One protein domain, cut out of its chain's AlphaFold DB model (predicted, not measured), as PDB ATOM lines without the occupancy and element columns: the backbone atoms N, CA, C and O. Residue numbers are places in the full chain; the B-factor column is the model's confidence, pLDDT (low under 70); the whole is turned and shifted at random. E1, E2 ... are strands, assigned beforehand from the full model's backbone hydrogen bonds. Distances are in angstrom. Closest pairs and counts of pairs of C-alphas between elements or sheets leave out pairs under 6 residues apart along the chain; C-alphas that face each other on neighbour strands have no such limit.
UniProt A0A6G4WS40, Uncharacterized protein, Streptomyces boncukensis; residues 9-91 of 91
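Overview. This is residues 9 to 91 of the 91 residues of an uncharacterized protein of Streptomyces boncukensis (UniProt A0A6G4WS40). A five-strand sheet, curled like part of a barrel, forms the body, with a small two-strand hairpin, E6 and E7, at one end and a long loop at the other, where residues 31 to 36 stick out. The printed part has 83 residues with seven named strands, E1 to E7 in chain order, and no named helix. The large sheet runs E4, E3, E2, E1, E5, all antiparallel, and E1 to E4 form a meander, each strand the antiparallel neighbour of the one before. The class is all strand, with 35 residues, under half, in named elements. The whole is a loose rod, radius of gyration of the C-alphas 15.0 A, spans 49 by 24 by 20 A.

Arrangement. In the strongly twisted sheet, E2, residues 18 to 27, bends by 66 degrees at residue 22. It forms hairpins with E3, residues 40 to 47, where N 22 and O 44 are 2.8 A apart, and with E1, residues 9 to 12, where N 10 and O 19 are 2.8 A apart. Edge strand E4, residues 54 to 56, has N 43 and O 56 of the E3 pair at 2.8 A; edge strand E5, residues 61 to 63, has N 11 and O 62 of the E1 pair at 2.8 A. E6, residues 78 to 80, and E7, residues 87 to 90, are antiparallel at 165 degrees, with N 79 and O 89 at 2.8 A. The closest C-alphas of E1 and E7, Leu 9 and Ile 88, are 5.2 A apart. E6 and E1 are apart.

Along the chain. E1 begins at C-alpha 9, (325.839, 327.405, 477.753). E2 is 21.2 A long and E3 21.6 A. E7 ends at C-alpha 90, (333.407, 329.272, 475.260).

Size, cuts and confidence. The C-alphas farthest apart, Asp 35 and Pro 82, are 49.4 A apart. The printed part has no cut. The links E2 to E3 and E5 to E6 are long. Residues 68 to 70 have pLDDT under 70.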
ATOM      1  N   LEU A   9     325.761 328.711 477.116       90.06
ATOM      2  CA  LEU A   9     325.839 327.405 477.753       90.06
ATOM      3  C   LEU A   9     324.508 327.025 478.412       90.06
ATOM      4  O   LEU A   9     323.953 327.760 479.237       90.06
ATOM      5  N   VAL A  10     324.030 325.836 478.069       92.19
ATOM      6  CA  VAL A  10     322.814 325.221 478.593       92.19
ATOM      7  C   VAL A  10     323.101 323.814 479.097       92.19
ATOM      8  O   VAL A  10     323.978 323.119 478.580       92.19
ATOM      9  N   GLY A  11     322.359 323.407 480.121       92.19
ATOM     10  CA  GLY A  11     322.295 322.033 480.599       92.19
ATOM     11  C   GLY A  11     320.964 321.392 480.217       92.19
ATOM     12  O   GLY A  11     319.931 322.054 480.276       92.19
ATOM     13  N   ASP A  12     320.986 320.115 479.848       87.38
ATOM     14  CA  ASP A  12     319.804 319.255 479.792       87.38
ATOM     15  C   ASP A  12     319.634 318.547 481.141       87.38
ATOM     16  O   ASP A  12     320.542 317.844 481.598       87.38
ATOM     17  N   ARG A  13     318.469 318.712 481.777       75.69
ATOM     18  CA  ARG A  13     318.185 318.069 483.070       75.69
ATOM     19  C   ARG A  13     318.087 316.554 482.983       75.69
ATOM     20  O   ARG A  13     318.367 315.894 483.981       75.69
ATOM     21  N   GLU A  14     317.650 316.012 481.850       79.56
ATOM     22  CA  GLU A  14     317.390 314.577 481.736       79.56
ATOM     23  C   GLU A  14     318.662 313.797 481.417       79.56
ATOM     24  O   GLU A  14     318.969 312.815 482.093       79.56
ATOM     25  N   SER A  15     319.430 314.234 480.416       78.75
ATOM     26  CA  SER A  15     320.661 313.537 480.022       78.75
ATOM     27  C   SER A  15     321.909 313.976 480.793       78.75
ATOM     28  O   SER A  15     322.936 313.300 480.720       78.75
ATOM     29  N   GLY A  16     321.856 315.106 481.508       83.12
ATOM     30  CA  GLY A  16     323.032 315.731 482.122       83.12
ATOM     31  C   GLY A  16     323.992 316.365 481.107       83.12
ATOM     32  O   GLY A  16     325.093 316.781 481.476       83.12
ATOM     33  N   LEU A  17     323.604 316.443 479.828       86.62
ATOM     34  CA  LEU A  17     324.383 317.097 478.782       86.62
ATOM     35  C   LEU A  17     324.590 318.574 479.129       86.62
ATOM     36  O   LEU A  17     323.642 319.279 479.450       86.62
ATOM     37  N   THR A  18     325.821 319.063 478.993       91.31
ATOM     38  CA  THR A  18     326.122 320.500 478.988       91.31
ATOM     39  C   THR A  18     326.694 320.888 477.629       91.31
ATOM     40  O   THR A  18     327.629 320.250 477.133       91.31
ATOM     41  N   GLY A  19     326.139 321.932 477.017       92.62
ATOM     42  CA  GLY A  19     326.510 322.341 475.669       92.62
ATOM     43  C   GLY A  19     326.122 323.770 475.324       92.62
ATOM     44  O   GLY A  19     325.508 324.477 476.114       92.62
ATOM     45  N   ILE A  20     326.506 324.200 474.130       91.94
ATOM     46  CA  ILE A  20     326.172 325.503 473.565       91.94
ATOM     47  C   ILE A  20     324.830 325.388 472.844       91.94
ATOM     48  O   ILE A  20     324.679 324.531 471.973       91.94
ATOM     49  N   LEU A  21     323.884 326.272 473.157       93.38
ATOM     50  CA  LEU A  21     322.656 326.416 472.383       93.38
ATOM     51  C   LEU A  21     322.976 327.008 471.005       93.38
ATOM     52  O   LEU A  21     323.366 328.169 470.905       93.38
ATOM     53  N   CYS A  22     322.827 326.225 469.943       93.88
ATOM     54  CA  CYS A  22     323.139 326.625 468.573       93.88
ATOM     55  C   CYS A  22     321.956 327.291 467.866       93.88
ATOM     56  O   CYS A  22     322.165 328.271 467.157       93.88
ATOM     57  N   ASP A  23     320.736 326.789 468.066       95.38
ATOM     58  CA  ASP A  23     319.514 327.384 467.515       95.38
ATOM     59  C   ASP A  23     318.264 326.873 468.253       95.38
ATOM     60  O   ASP A  23     318.296 325.822 468.901       95.38
ATOM     61  N   VAL A  24     317.155 327.607 468.135       95.19
ATOM     62  CA  VAL A  24     315.815 327.173 468.555       95.19
ATOM     63  C   VAL A  24     314.825 327.468 467.436       95.19
ATOM     64  O   VAL A  24     314.370 328.601 467.275       95.19
ATOM     65  N   CYS A  25     314.445 326.442 466.680       94.88
ATOM     66  CA  CYS A  25     313.583 326.614 465.515       94.88
ATOM     67  C   CYS A  25     312.606 325.442 465.316       94.88
ATOM     68  O   CYS A  25     312.767 324.373 465.915       94.88
ATOM     69  N   PRO A  26     311.525 325.634 464.533       96.25
ATOM     70  CA  PRO A  26     310.649 324.538 464.146       96.25
ATOM     71  C   PRO A  26     311.415 323.516 463.301       96.25
ATOM     72  O   PRO A  26     311.946 323.849 462.244       96.25
ATOM     73  N   TYR A  27     311.423 322.263 463.740       95.25
ATOM     74  CA  TYR A  27     312.112 321.167 463.076       95.25
ATOM     75  C   TYR A  27     311.186 319.965 462.894       95.25
ATOM     76  O   TYR A  27     310.358 319.642 463.751       95.25
ATOM     77  N   THR A  28     311.328 319.291 461.755       94.62
ATOM     78  CA  THR A  28     310.660 318.021 461.462       94.62
ATOM     79  C   THR A  28     311.725 316.964 461.269       94.62
ATOM     80  O   THR A  28     312.451 316.999 460.279       94.62
ATOM     81  N   ASP A  29     311.774 316.002 462.183       90.94
ATOM     82  CA  ASP A  29     312.718 314.896 462.101       90.94
ATOM     83  C   ASP A  29     312.424 314.009 460.872       90.94
ATOM     84  O   ASP A  29     311.374 313.350 460.815       90.94
ATOM     85  N   PRO A  30     313.323 313.963 459.871       91.06
ATOM     86  CA  PRO A  30     313.128 313.143 458.688       91.06
ATOM     87  C   PRO A  30     313.286 311.644 458.982       91.06
ATOM     88  O   PRO A  30     312.800 310.834 458.186       91.06
ATOM     89  N   ALA A  31     313.917 311.256 460.095       91.19
ATOM     90  CA  ALA A  31     314.049 309.859 460.497       91.19
ATOM     91  C   ALA A  31     312.729 309.280 461.036       91.19
ATOM     92  O   ALA A  31     312.545 308.062 461.024       91.19
ATOM     93  N   GLN A  32     311.775 310.126 461.446       90.75
ATOM     94  CA  GLN A  32     310.457 309.653 461.867       90.75
ATOM     95  C   GLN A  32     309.635 309.107 460.684       90.75
ATOM     96  O   GLN A  32     309.687 309.663 459.574       90.75
ATOM     97  N   PRO A  33     308.819 308.057 460.913       94.00
ATOM     98  CA  PRO A  33     307.842 307.566 459.943       94.00
ATOM     99  C   PRO A  33     306.938 308.688 459.424       94.00
ATOM    100  O   PRO A  33     306.518 309.551 460.193       94.00
ATOM    101  N   LYS A  34     306.632 308.690 458.117       91.50
ATOM    102  CA  LYS A  34     305.901 309.792 457.453       91.50
ATOM    103  C   LYS A  34     304.560 310.121 458.114       91.50
ATOM    104  O   LYS A  34     304.207 311.289 458.187       91.50
ATOM    105  N   ASP A  35     303.848 309.109 458.592       93.00
ATOM    106  CA  ASP A  35     302.561 309.205 459.287       93.00
ATOM    107  C   ASP A  35     302.669 309.777 460.712       93.00
ATOM    108  O   ASP A  35     301.661 310.150 461.305       93.00
ATOM    109  N   ARG A  36     303.886 309.873 461.260       89.56
ATOM    110  CA  ARG A  36     304.169 310.397 462.607       89.56
ATOM    111  C   ARG A  36     304.996 311.681 462.605       89.56
ATOM    112  O   ARG A  36     305.118 312.325 463.648       89.56
ATOM    113  N   ARG A  37     305.543 312.077 461.448       91.00
ATOM    114  CA  ARG A  37     306.319 313.314 461.296       91.00
ATOM    115  C   ARG A  37     305.484 314.507 461.721       91.00
ATOM    116  O   ARG A  37     304.475 314.836 461.109       91.00
ATOM    117  N   THR A  38     305.958 315.176 462.758       92.75
ATOM    118  CA  THR A  38     305.341 316.387 463.286       92.75
ATOM    119  C   THR A  38     306.420 317.449 463.403       92.75
ATOM    120  O   THR A  38     307.493 317.171 463.936       92.75
ATOM    121  N   THR A  39     306.151 318.657 462.913       94.00
ATOM    122  CA  THR A  39     307.014 319.811 463.184       94.00
ATOM    123  C   THR A  39     306.874 320.205 464.648       94.00
ATOM    124  O   THR A  39     305.761 320.411 465.130       94.00
ATOM    125  N   ARG A  40     307.992 320.306 465.363       93.88
ATOM    126  CA  ARG A  40     308.034 320.738 466.764       93.88
ATOM    127  C   ARG A  40     309.093 321.812 466.924       93.88
ATOM    128  O   ARG A  40     310.046 321.852 466.157       93.88
ATOM    129  N   LEU A  41     308.919 322.692 467.903       94.56
ATOM    130  CA  LEU A  41     309.999 323.589 468.292       94.56
ATOM    131  C   LEU A  41     311.115 322.738 468.909       94.56
ATOM    132  O   LEU A  41     310.840 321.933 469.799       94.56
ATOM    133  N   THR A  42     312.341 322.895 468.428       95.00
ATOM    134  CA  THR A  42     313.492 322.081 468.830       95.00
ATOM    135  C   THR A  42     314.659 322.994 469.155       95.00
ATOM    136  O   THR A  42     314.918 323.950 468.428       95.00
ATOM    137  N   ALA A  43     315.337 322.704 470.261       94.81
ATOM    138  CA  ALA A  43     316.602 323.315 470.615       94.81
ATOM    139  C   ALA A  43     317.746 322.416 470.137       94.81
ATOM    140  O   ALA A  43     317.740 321.209 470.381       94.81
ATOM    141  N   PHE A  44     318.723 323.015 469.471       95.25
ATOM    142  CA  PHE A  44     319.913 322.332 468.985       95.25
ATOM    143  C   PHE A  44     321.092 322.669 469.886       95.25
ATOM    144  O   PHE A  44     321.435 323.840 470.036       95.25
ATOM    145  N   VAL A  45     321.693 321.659 470.515       94.56
ATOM    146  CA  VAL A  45     322.745 321.843 471.521       94.56
ATOM    147  C   VAL A  45     324.007 321.095 471.120       94.56
ATOM    148  O   VAL A  45     323.996 319.875 470.949       94.56
ATOM    149  N   ARG A  46     325.126 321.813 471.014       93.75
ATOM    150  CA  ARG A  46     326.439 321.220 470.750       93.75
ATOM    151  C   ARG A  46     327.201 320.979 472.054       93.75
ATOM    152  O   ARG A  46     327.381 321.935 472.804       93.75
ATOM    153  N   PRO A  47     327.706 319.765 472.331       91.44
ATOM    154  CA  PRO A  47     328.475 319.506 473.548       91.44
ATOM    155  C   PRO A  47     329.746 320.368 473.638       91.44
ATOM    156  O   PRO A  47     330.384 320.653 472.623       91.44
ATOM    157  N   VAL A  48     330.158 320.730 474.859       84.81
ATOM    158  CA  VAL A  48     331.374 321.540 475.124       84.81
ATOM    159  C   VAL A  48     332.656 320.887 474.596       84.81
ATOM    160  O   VAL A  48     333.546 321.580 474.115       84.81
ATOM    161  N   GLY A  49     332.739 319.556 474.625       81.31
ATOM    162  CA  GLY A  49     333.867 318.802 474.060       81.31
ATOM    163  C   GLY A  49     333.841 318.668 472.532       81.31
ATOM    164  O   GLY A  49     334.663 317.943 471.974       81.31
ATOM    165  N   GLY A  50     332.892 319.320 471.851       78.56
ATOM    166  CA  GLY A  50     332.571 319.052 470.454       78.56
ATOM    167  C   GLY A  50     331.786 317.748 470.278       78.56
ATOM    168  O   GLY A  50     331.345 317.126 471.242       78.56
ATOM    169  N   GLY A  51     331.588 317.341 469.024       86.62
ATOM    170  CA  GLY A  51     330.823 316.143 468.673       86.62
ATOM    171  C   GLY A  51     329.510 316.454 467.960       86.62
ATOM    172  O   GLY A  51     329.357 317.509 467.339       86.62
ATOM    173  N   VAL A  52     328.592 315.489 468.006       90.12
ATOM    174  CA  VAL A  52     327.301 315.572 467.317       90.12
ATOM    175  C   VAL A  52     326.380 316.517 468.079       90.12
ATOM    176  O   VAL A  52     326.327 316.504 469.305       90.12
ATOM    177  N   GLU A  53     325.670 317.358 467.341       93.62
ATOM    178  CA  GLU A  53     324.646 318.231 467.896       93.62
ATOM    179  C   GLU A  53     323.415 317.421 468.314       93.62
ATOM    180  O   GLU A  53     322.963 316.526 467.599       93.62
ATOM    181  N   HIS A  54     322.871 317.743 469.482       93.25
ATOM    182  CA  HIS A  54     321.704 317.083 470.044       93.25
ATOM    183  C   HIS A  54     320.451 317.919 469.789       93.25
ATOM    184  O   HIS A  54     320.420 319.111 470.092       93.25
ATOM    185  N   ALA A  55     319.409 317.273 469.268       94.00
ATOM    186  CA  ALA A  55     318.073 317.842 469.160       94.00
ATOM    187  C   ALA A  55     317.293 317.544 470.446       94.00
ATOM    188  O   ALA A  55     317.039 316.381 470.764       94.00
ATOM    189  N   LEU A  56     316.917 318.591 471.176       92.88
ATOM    190  CA  LEU A  56     316.233 318.503 472.464       92.88
ATOM    191  C   LEU A  56     314.931 319.321 472.457       92.88
ATOM    192  O   LEU A  56     314.818 320.316 471.727       92.88
ATOM    193  N   PRO A  57     313.932 318.948 473.275       92.38
ATOM    194  CA  PRO A  57     312.820 319.832 473.589       92.38
ATOM    195  C   PRO A  57     313.335 321.137 474.230       92.38
ATOM    196  O   PRO A  57     314.189 321.078 475.115       92.38
ATOM    197  N   PRO A  58     312.849 322.326 473.829       92.56
ATOM    198  CA  PRO A  58     313.327 323.585 474.403       92.56
ATOM    199  C   PRO A  58     313.049 323.728 475.909       92.56
ATOM    200  O   PRO A  58     313.743 324.464 476.597       92.56
ATOM    201  N   ASP A  59     312.041 323.037 476.430       91.44
ATOM    202  CA  ASP A  59     311.706 322.970 477.854       91.44
ATOM    203  C   ASP A  59     312.598 322.009 478.660       91.44
ATOM    204  O   ASP A  59     312.599 322.079 479.889       91.44
ATOM    205  N   ALA A  60     313.385 321.159 477.993       91.25
ATOM    206  CA  ALA A  60     314.355 320.273 478.639       91.25
ATOM    207  C   ALA A  60     315.688 320.970 478.965       91.25
ATOM    208  O   ALA A  60     316.458 320.479 479.794       91.25
ATOM    209  N   ILE A  61     315.962 322.122 478.340       91.88
ATOM    210  CA  ILE A  61     317.210 322.864 478.529       91.88
ATOM    211  C   ILE A  61     317.054 324.026 479.509       91.88
ATOM    212  O   ILE A  61     316.044 324.729 479.537       91.88
ATOM    213  N   GLU A  62     318.101 324.283 480.285       91.88
ATOM    214  CA  GLU A  62     318.180 325.444 481.163       91.88
ATOM    215  C   GLU A  62     319.544 326.129 481.073       91.88
ATOM    216  O   GLU A  62     320.555 325.463 480.841       91.88
ATOM    217  N   PRO A  63     319.614 327.458 481.252       88.38
ATOM    218  CA  PRO A  63     320.895 328.138 481.246       88.38
ATOM    219  C   PRO A  63     321.723 327.675 482.450       88.38
ATOM    220  O   PRO A  63     321.222 327.618 483.576       88.38
ATOM    221  N   VAL A  64     323.012 327.406 482.227       87.00
ATOM    222  CA  VAL A  64     323.937 326.997 483.306       87.00
ATOM    223  C   VAL A  64     324.131 328.094 484.357       87.00
ATOM    224  O   VAL A  64     324.543 327.836 485.485       87.00
ATOM    225  N   CYS A  65     323.826 329.340 483.989       82.69
ATOM    226  CA  CYS A  65     323.861 330.498 484.860       82.69
ATOM    227  C   CYS A  65     322.567 331.304 484.705       82.69
ATOM    228  O   CYS A  65     322.177 331.650 483.594       82.69
ATOM    229  N   ARG A  66     321.920 331.640 485.827       79.06
ATOM    230  CA  ARG A  66     320.686 332.448 485.861       79.06
ATOM    231  C   ARG A  66     320.925 333.921 486.201       79.06
ATOM    232  O   ARG A  66     319.969 334.670 486.365       79.06
ATOM    233  N   HIS A  67     322.183 334.342 486.335       78.44
ATOM    234  CA  HIS A  67     322.506 335.751 486.538       78.44
ATOM    235  C   HIS A  67     322.289 336.485 485.215       78.44
ATOM    236  O   HIS A  67     323.084 336.346 484.287       78.44
ATOM    237  N   LEU A  68     321.173 337.205 485.130       59.06
ATOM    238  CA  LEU A  68     320.805 338.051 484.002       59.06
ATOM    239  C   LEU A  68     321.752 339.260 484.002       59.06
ATOM    240  O   LEU A  68     321.796 340.011 484.969       59.06
ATOM    241  N   GLU A  69     322.537 339.400 482.936       64.19
ATOM    242  CA  GLU A  69     323.464 340.518 482.686       64.19
ATOM    243  C   GLU A  69     324.686 340.658 483.615       64.19
ATOM    244  O   GLU A  69     324.942 341.730 484.176       64.19
ATOM    245  N   PRO A  70     325.555 339.644 483.745       59.19
ATOM    246  CA  PRO A  70     326.864 339.915 484.298       59.19
ATOM    247  C   PRO A  70     327.653 340.738 483.272       59.19
ATOM    248  O   PRO A  70     327.654 340.414 482.083       59.19
ATOM    249  N   LYS A  71     328.409 341.751 483.713       73.69
ATOM    250  CA  LYS A  71     329.598 342.180 482.961       73.69
ATOM    251  C   LYS A  71     330.511 340.961 482.871       73.69
ATOM    252  O   LYS A  71     331.218 340.660 483.827       73.69
ATOM    253  N   LEU A  72     330.385 340.211 481.781       81.88
ATOM    254  CA  LEU A  72     331.049 338.928 481.619       81.88
ATOM    255  C   LEU A  72     332.554 339.114 481.773       81.88
ATOM    256  O   LEU A  72     333.145 340.015 481.175       81.88
ATOM    257  N   GLU A  73     333.162 338.253 482.574       87.31
ATOM    258  CA  GLU A  73     334.602 338.247 482.759       87.31
ATOM    259  C   GLU A  73     335.227 337.419 481.634       87.31
ATOM    260  O   GLU A  73     334.926 336.234 481.495       87.31
ATOM    261  N   GLN A  74     336.075 338.036 480.809       91.00
ATOM    262  CA  GLN A  74     336.833 337.312 479.790       91.00
ATOM    263  C   GLN A  74     338.019 336.597 480.446       91.00
ATOM    264  O   GLN A  74     338.860 337.234 481.078       91.00
ATOM    265  N   ARG A  75     338.107 335.283 480.244       90.38
ATOM    266  CA  ARG A  75     339.220 334.413 480.644       90.38
ATOM    267  C   ARG A  75     339.782 333.687 479.421       90.38
ATOM    268  O   ARG A  75     339.334 333.916 478.294       90.38
ATOM    269  N   SER A  76     340.798 332.849 479.631       90.25
ATOM    270  CA  SER A  76     341.476 332.102 478.562       90.25
ATOM    271  C   SER A  76     340.589 331.057 477.881       90.25
ATOM    272  O   SER A  76     340.807 330.748 476.719       90.25
ATOM    273  N   ASP A  77     339.616 330.510 478.605       84.06
ATOM    274  CA  ASP A  77     338.693 329.452 478.184       84.06
ATOM    275  C   ASP A  77     337.307 329.975 477.771       84.06
ATOM    276  O   ASP A  77     336.492 329.219 477.241       84.06
ATOM    277  N   GLY A  78     337.042 331.273 477.954       86.25
ATOM    278  CA  GLY A  78     335.802 331.902 477.515       86.25
ATOM    279  C   GLY A  78     335.336 333.050 478.394       86.25
ATOM    280  O   GLY A  78     336.113 333.702 479.090       86.25
ATOM    281  N   LYS A  79     334.038 333.333 478.337       83.19
ATOM    282  CA  LYS A  79     333.366 334.356 479.135       83.19
ATOM    283  C   LYS A  79     332.661 333.711 480.312       83.19
ATOM    284  O   LYS A  79     331.757 332.894 480.129       83.19
ATOM    285  N   HIS A  80     333.036 334.127 481.510       86.69
ATOM    286  CA  HIS A  80     332.492 333.624 482.761       86.69
ATOM    287  C   HIS A  80     331.525 334.618 483.392       86.69
ATOM    288  O   HIS A  80     331.605 335.835 483.205       86.69
ATOM    289  N   CYS A  81     330.630 334.080 484.210       83.19
ATOM    290  CA  CYS A  81     329.881 334.863 485.168       83.19
ATOM    291  C   CYS A  81     330.822 335.322 486.301       83.19
ATOM    292  O   CYS A  81     331.306 334.463 487.036       83.19
ATOM    293  N   PRO A  82     331.039 336.625 486.538       81.81
ATOM    294  CA  PRO A  82     331.779 337.109 487.703       81.81
ATOM    295  C   PRO A  82     331.107 336.752 489.040       81.81
ATOM    296  O   PRO A  82     331.785 336.672 490.057       81.81
ATOM    297  N   SER A  83     329.784 336.532 489.065       84.06
ATOM    298  CA  SER A  83     329.044 336.264 490.307       84.06
ATOM    299  C   SER A  83     329.206 334.831 490.812       84.06
ATOM    300  O   SER A  83     329.303 334.622 492.015       84.06
ATOM    301  N   CYS A  84     329.225 333.840 489.918       83.56
ATOM    302  CA  CYS A  84     329.327 332.424 490.298       83.56
ATOM    303  C   CYS A  84     330.501 331.678 489.655       83.56
ATOM    304  O   CYS A  84     330.659 330.484 489.884       83.56
ATOM    305  N   GLY A  85     331.312 332.343 488.831       80.56
ATOM    306  CA  GLY A  85     332.481 331.759 488.170       80.56
ATOM    307  C   GLY A  85     332.171 330.785 487.029       80.56
ATOM    308  O   GLY A  85     333.101 330.343 486.356       80.56
ATOM    309  N   VAL A  86     330.899 330.460 486.780       82.31
ATOM    310  CA  VAL A  86     330.479 329.533 485.719       82.31
ATOM    311  C   VAL A  86     330.799 330.101 484.339       82.31
ATOM    312  O   VAL A  86     330.545 331.276 484.070       82.31
ATOM    313  N   LEU A  87     331.332 329.251 483.465       79.69
ATOM    314  CA  LEU A  87     331.530 329.536 482.048       79.69
ATOM    315  C   LEU A  87     330.163 329.697 481.356       79.69
ATOM    316  O   LEU A  87     329.309 328.824 481.472       79.69
ATOM    317  N   ILE A  88     329.947 330.819 480.663       78.62
ATOM    318  CA  ILE A  88     328.692 331.139 479.953       78.62
ATOM    319  C   ILE A  88     328.873 331.023 478.436       78.62
ATOM    320  O   ILE A  88     327.979 330.526 477.755       78.62
ATOM    321  N   TYR A  89     330.031 331.435 477.917       75.06
ATOM    322  CA  TYR A  89     330.399 331.280 476.508       75.06
ATOM    323  C   TYR A  89     331.818 330.738 476.420       75.06
ATOM    324  O   TYR A  89     332.694 331.275 477.087       75.06
ATOM    325  N   LEU A  90     332.054 329.730 475.588       79.50
ATOM    326  CA  LEU A  90     333.407 329.272 475.260       79.50
ATOM    327  C   LEU A  90     334.136 330.311 474.386       79.50
ATOM    328  O   LEU A  90     333.479 331.049 473.645       79.50
ATOM    329  N   ALA A  91     335.464 330.399 474.531       76.12
ATOM    330  CA  ALA A  91     336.335 331.235 473.691       76.12
ATOM    331  C   ALA A  91     336.458 330.701 472.256       76.12
ATOM    332  O   ALA A  91     336.415 329.463 472.074       76.12
TER     333      ALA A  91